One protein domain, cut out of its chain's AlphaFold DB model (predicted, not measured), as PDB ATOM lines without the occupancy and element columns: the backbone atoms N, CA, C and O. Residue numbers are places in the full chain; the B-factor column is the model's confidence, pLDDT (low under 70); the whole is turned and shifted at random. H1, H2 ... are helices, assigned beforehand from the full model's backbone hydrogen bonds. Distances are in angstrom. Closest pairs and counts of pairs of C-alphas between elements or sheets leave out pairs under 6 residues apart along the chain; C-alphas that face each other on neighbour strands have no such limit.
ATOM      1  N   MET A 108     133.054 148.845 156.047       97.25
ATOM      2  CA  MET A 108     134.005 147.908 156.656       97.25
ATOM      3  C   MET A 108     135.407 148.092 156.048       97.25
ATOM      4  O   MET A 108     135.584 147.832 154.850       97.25
ATOM      5  N   PRO A 109     136.422 148.509 156.832       97.31
ATOM      6  CA  PRO A 109     137.795 148.551 156.359       97.31
ATOM      7  C   PRO A 109     138.371 147.139 156.243       97.31
ATOM      8  O   PRO A 109     138.043 146.244 157.024       97.31
ATOM      9  N   ILE A 110     139.258 146.956 155.266       97.31
ATOM     10  CA  ILE A 110     140.009 145.717 155.061       97.31
ATOM     11  C   ILE A 110     141.454 146.128 154.789       97.31
ATOM     12  O   ILE A 110     141.762 146.626 153.703       97.31
ATOM     13  N   TYR A 111     142.312 145.978 155.798       97.62
ATOM     14  CA  TYR A 111     143.711 146.394 155.760       97.62
ATOM     15  C   TYR A 111     144.647 145.283 156.227       97.62
ATOM     16  O   TYR A 111     144.445 144.667 157.266       97.62
ATOM     17  N   GLU A 112     145.744 145.099 155.499       95.94
ATOM     18  CA  GLU A 112     146.825 144.177 155.874       95.94
ATOM     19  C   GLU A 112     147.774 144.764 156.928       95.94
ATOM     20  O   GLU A 112     148.644 144.065 157.438       95.94
ATOM     21  N   LYS A 113     147.654 146.061 157.244       97.19
ATOM     22  CA  LYS A 113     148.556 146.763 158.163       97.19
ATOM     23  C   LYS A 113     147.775 147.516 159.241       97.19
ATOM     24  O   LYS A 113     146.861 148.270 158.901       97.19
ATOM     25  N   PRO A 114     148.200 147.440 160.515       97.38
ATOM     26  CA  PRO A 114     147.516 148.129 161.611       97.38
ATOM     27  C   PRO A 114     147.536 149.655 161.445       97.38
ATOM     28  O   PRO A 114     146.549 150.328 161.731       97.38
ATOM     29  N   GLY A 115     148.628 150.217 160.914       97.56
ATOM     30  CA  GLY A 115     148.758 151.664 160.721       97.56
ATOM     31  C   GLY A 115     147.736 152.264 159.747       97.56
ATOM     32  O   GLY A 115     147.398 153.439 159.878       97.56
ATOM     33  N   ASP A 116     147.223 151.485 158.793       98.00
ATOM     34  CA  ASP A 116     146.203 151.967 157.856       98.00
ATOM     35  C   ASP A 116     144.806 151.941 158.482       98.00
ATOM     36  O   ASP A 116     144.029 152.876 158.263       98.00
ATOM     37  N   LEU A 117     144.531 150.970 159.364       98.06
ATOM     38  CA  LEU A 117     143.310 150.976 160.166       98.06
ATOM     39  C   LEU A 117     143.264 152.195 161.093       98.06
ATOM     40  O   LEU A 117     142.261 152.900 161.099       98.06
ATOM     41  N   VAL A 118     144.353 152.509 161.803       98.00
ATOM     42  CA  VAL A 118     144.400 153.670 162.714       98.00
ATOM     43  C   VAL A 118     144.090 154.979 161.976       98.00
ATOM     44  O   VAL A 118     143.322 155.811 162.460       98.00
ATOM     45  N   LYS A 119     144.635 155.162 160.764       98.19
ATOM     46  CA  LYS A 119     144.314 156.330 159.921       98.19
ATOM     47  C   LYS A 119     142.831 156.368 159.548       98.19
ATOM     48  O   LYS A 119     142.230 157.442 159.548       98.19
ATOM     49  N   TRP A 120     142.251 155.217 159.207       98.00
ATOM     50  CA  TRP A 120     140.831 155.104 158.885       98.00
ATOM     51  C   TRP A 120     139.949 155.420 160.101       98.00
ATOM     52  O   TRP A 120     139.024 156.216 159.956       98.00
ATOM     53  N   GLN A 121     140.273 154.902 161.291       98.19
ATOM     54  CA  GLN A 121     139.524 155.140 162.535       98.19
ATOM     55  C   GLN A 121     139.521 156.627 162.900       98.19
ATOM     56  O   GLN A 121     138.455 157.222 163.047       98.19
ATOM     57  N   LYS A 122     140.695 157.273 162.879       98.06
ATOM     58  CA  LYS A 122     140.823 158.722 163.104       98.06
ATOM     59  C   LYS A 122     139.961 159.542 162.136       98.06
ATOM     60  O   LYS A 122     139.399 160.569 162.501       98.06
ATOM     61  N   LYS A 123     139.835 159.097 160.881       97.62
ATOM     62  CA  LYS A 123     138.979 159.753 159.884       97.62
ATOM     63  C   LYS A 123     137.482 159.574 160.181       97.62
ATOM     64  O   LYS A 123     136.702 160.437 159.786       97.62
ATOM     65  N   ARG A 124     137.066 158.480 160.832       97.38
ATOM     66  CA  ARG A 124     135.668 158.270 161.259       97.38
ATOM     67  C   ARG A 124     135.314 159.131 162.461       97.38
ATOM     68  O   ARG A 124     134.300 159.815 162.395       97.38
ATOM     69  N   GLU A 125     136.196 159.214 163.453       96.56
ATOM     70  CA  GLU A 125     136.071 160.146 164.588       96.56
ATOM     71  C   GLU A 125     135.941 161.596 164.093       96.56
ATOM     72  O   GLU A 125     135.003 162.309 164.430       96.56
ATOM     73  N   GLN A 126     136.795 162.019 163.152       96.62
ATOM     74  CA  GLN A 126     136.701 163.352 162.528       96.62
ATOM     75  C   GLN A 126     135.389 163.605 161.768       96.62
ATOM     76  O   GLN A 126     135.036 164.755 161.517       96.62
ATOM     77  N   ARG A 127     134.683 162.546 161.364       96.06
ATOM     78  CA  ARG A 127     133.360 162.613 160.724       96.06
ATOM     79  C   ARG A 127     132.221 162.440 161.733       96.06
ATOM     80  O   ARG A 127     131.073 162.309 161.320       96.06
ATOM     81  N   GLY A 128     132.536 162.435 163.026       96.00
ATOM     82  CA  GLY A 128     131.588 162.266 164.118       96.00
ATOM     83  C   GLY A 128     131.016 160.855 164.193       96.00
ATOM     84  O   GLY A 128     129.824 160.730 164.452       96.00
ATOM     85  N   VAL A 129     131.814 159.821 163.899       97.19
ATOM     86  CA  VAL A 129     131.479 158.392 164.065       97.19
ATOM     87  C   VAL A 129     132.460 157.752 165.054       97.19
ATOM     88  O   VAL A 129     133.316 156.945 164.682       97.19
ATOM     89  N   ASP A 130     132.371 158.178 166.313       96.88
ATOM     90  CA  ASP A 130     133.325 157.843 167.382       96.88
ATOM     91  C   ASP A 130     133.284 156.361 167.786       96.88
ATOM     92  O   ASP A 130     134.260 155.809 168.290       96.88
ATOM     93  N   GLU A 131     132.187 155.664 167.488       97.69
ATOM     94  CA  GLU A 131     132.012 154.232 167.754       97.69
ATOM     95  C   GLU A 131     132.866 153.352 166.842       97.69
ATOM     96  O   GLU A 131     133.028 152.162 167.097       97.69
ATOM     97  N   LEU A 132     133.434 153.928 165.784       97.69
ATOM     98  CA  LEU A 132     134.440 153.281 164.944       97.69
ATOM     99  C   LEU A 132     135.866 153.729 165.301       97.69
ATOM    100  O   LEU A 132     136.815 153.321 164.630       97.69
ATOM    101  N   GLY A 133     136.022 154.541 166.350       97.44
ATOM    102  CA  GLY A 133     137.302 155.013 166.866       97.44
ATOM    103  C   GLY A 133     138.156 153.905 167.482       97.44
ATOM    104  O   GLY A 133     137.645 152.844 167.848       97.44
ATOM    105  N   ALA A 134     139.463 154.135 167.613       96.69
ATOM    106  CA  ALA A 134     140.418 153.095 168.026       96.69
ATOM    107  C   ALA A 134     140.144 152.535 169.434       96.69
ATOM    108  O   ALA A 134     140.243 151.328 169.657       96.69
ATOM    109  N   GLU A 135     139.730 153.405 170.357       96.44
ATOM    110  CA  GLU A 135     139.468 153.058 171.760       96.44
ATOM    111  C   GLU A 135     138.058 152.492 171.990       96.44
ATOM    112  O   GLU A 135     137.762 151.897 173.033       96.44
ATOM    113  N   SER A 136     137.169 152.640 171.007       97.25
ATOM    114  CA  SER A 136     135.793 152.165 171.108       97.25
ATOM    115  C   SER A 136     135.719 150.630 171.111       97.25
ATOM    116  O   SER A 136     136.569 149.918 170.565       97.25
ATOM    117  N   THR A 137     134.669 150.076 171.722       97.38
ATOM    118  CA  THR A 137     134.443 148.621 171.718       97.38
ATOM    119  C   THR A 137     134.238 148.088 170.300       97.38
ATOM    120  O   THR A 137     134.795 147.046 169.951       97.38
ATOM    121  N   LEU A 138     133.465 148.792 169.471       97.75
ATOM    122  CA  LEU A 138     133.191 148.372 168.101       97.75
ATOM    123  C   LEU A 138     134.422 148.552 167.198       97.75
ATOM    124  O   LEU A 138     134.752 147.630 166.455       97.75
ATOM    125  N   GLY A 139     135.174 149.646 167.328       97.88
ATOM    126  CA  GLY A 139     136.446 149.828 166.625       97.88
ATOM    127  C   GLY A 139     137.483 148.744 166.943       97.88
ATOM    128  O   GLY A 139     138.133 148.242 166.026       97.88
ATOM    129  N   ARG A 140     137.586 148.295 168.204       98.06
ATOM    130  CA  ARG A 140     138.442 147.149 168.577       98.06
ATOM    131  C   ARG A 140     137.972 145.826 167.970       98.06
ATOM    132  O   ARG A 140     138.808 145.039 167.537       98.06
ATOM    133  N   ARG A 141     136.657 145.594 167.876       97.94
ATOM    134  CA  ARG A 141     136.097 144.421 167.173       97.94
ATOM    135  C   ARG A 141     136.389 144.464 165.671       97.94
ATOM    136  O   ARG A 141     136.765 143.455 165.090       97.94
ATOM    137  N   VAL A 142     136.276 145.634 165.041       97.88
ATOM    138  CA  VAL A 142     136.672 145.812 163.633       97.88
ATOM    139  C   VAL A 142     138.163 145.520 163.455       97.88
ATOM    140  O   VAL A 142     138.534 144.853 162.492       97.88
ATOM    141  N   ALA A 143     139.008 145.962 164.394       98.00
ATOM    142  CA  ALA A 143     140.443 145.687 164.385       98.00
ATOM    143  C   ALA A 143     140.765 144.190 164.515       98.00
ATOM    144  O   ALA A 143     141.658 143.712 163.821       98.00
ATOM    145  N   SER A 144     140.028 143.445 165.348       97.50
ATOM    146  CA  SER A 144     140.240 142.001 165.512       97.50
ATOM    147  C   SER A 144     139.829 141.172 164.297       97.50
ATOM    148  O   SER A 144     140.268 140.040 164.193       97.50
ATOM    149  N   LEU A 145     139.007 141.718 163.394       96.94
ATOM    150  CA  LEU A 145     138.593 141.064 162.143       96.94
ATOM    151  C   LEU A 145     139.536 141.365 160.964       96.94
ATOM    152  O   LEU A 145     139.294 140.924 159.838       96.94
ATOM    153  N   GLN A 146     140.569 142.188 161.174       97.50
ATOM    154  CA  GLN A 146     141.480 142.557 160.098       97.50
ATOM    155  C   GLN A 146     142.463 141.422 159.782       97.50
ATOM    156  O   GLN A 146     142.909 140.738 160.701       97.50
ATOM    157  N   PRO A 147     142.911 141.301 158.519       96.88
ATOM    158  CA  PRO A 147     143.876 140.285 158.095       96.88
ATOM    159  C   PRO A 147     145.178 140.202 158.903       96.88
ATOM    160  O   PRO A 147     145.804 139.150 158.944       96.88
ATOM    161  N   TYR A 148     145.627 141.301 159.517       96.25
ATOM    162  CA  TYR A 148     146.833 141.288 160.355       96.25
ATOM    163  C   TYR A 148     146.592 140.752 161.775       96.25
ATOM    164  O   TYR A 148     147.560 140.521 162.500       96.25
ATOM    165  N   ALA A 149     145.333 140.638 162.204       96.31
ATOM    166  CA  ALA A 149     144.936 140.262 163.560       96.31
ATOM    167  C   ALA A 149     144.238 138.895 163.610       96.31
ATOM    168  O   ALA A 149     144.439 138.154 164.570       96.31
ATOM    169  N   ASP A 150     143.447 138.563 162.591       95.19
ATOM    170  CA  ASP A 150     142.740 137.292 162.483       95.19
ATOM    171  C   ASP A 150     143.563 136.288 161.647       95.19
ATOM    172  O   ASP A 150     143.868 136.557 160.481       95.19
ATOM    173  N   PRO A 151     143.951 135.127 162.211       93.44
ATOM    174  CA  PRO A 151     144.677 134.091 161.483       93.44
ATOM    175  C   PRO A 151     143.782 133.257 160.549       93.44
ATOM    176  O   PRO A 151     144.262 132.266 159.997       93.44
TER     177      PRO A 151
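What this domain is: This is residues 108 to 151 of the 256 residues of an uncharacterized protein of Rhodococcus sp. OK270 (UniProt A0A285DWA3). Two helices, H1 and the shorter H2, run side by side in opposite directions, with a looping link, residues 126 to 136, turning the chain round at one end. Residues 108 to 113 lead into H1, and residues 145 to 151 follow H2 at the other end. The printed part has 44 residues, with two named helices, H1 then H2, and no named strand; the class is all helix, though under half of the residues, 20, are in named elements. It is compact, with a radius of gyration of the C-alphas of 9.6 A, and elongated, spanning 31 by 18 by 15 A.

How they stand to each other: H1, residues 114 to 125, and H2, residues 137 to 144, form a helical hairpin. They only just touch, with 3 pairs of C-alphas within 8 A; the closest C-alphas, of Leu 117 and Ala 143, are 7.3 A apart. They run opposite ways at a shallow tilt of 26 degrees. In H1 and H2 every O i to N i+4 pair is within hydrogen-bond range.

Where its parts are: H1 begins at C-alpha 114 (147.516, 148.129, 161.611) and is 16.9 A long. H2 measures 10.8 A and ends at C-alpha 144 (140.240, 142.001, 165.512).

The domain as a whole: The C-alphas farthest apart, of Gly 128 and Pro 151, are 31.2 A apart. The link from H1 to H2 is long, with 11 residues. The printed part has no cut, and no printed residue is under 70 in pLDDT.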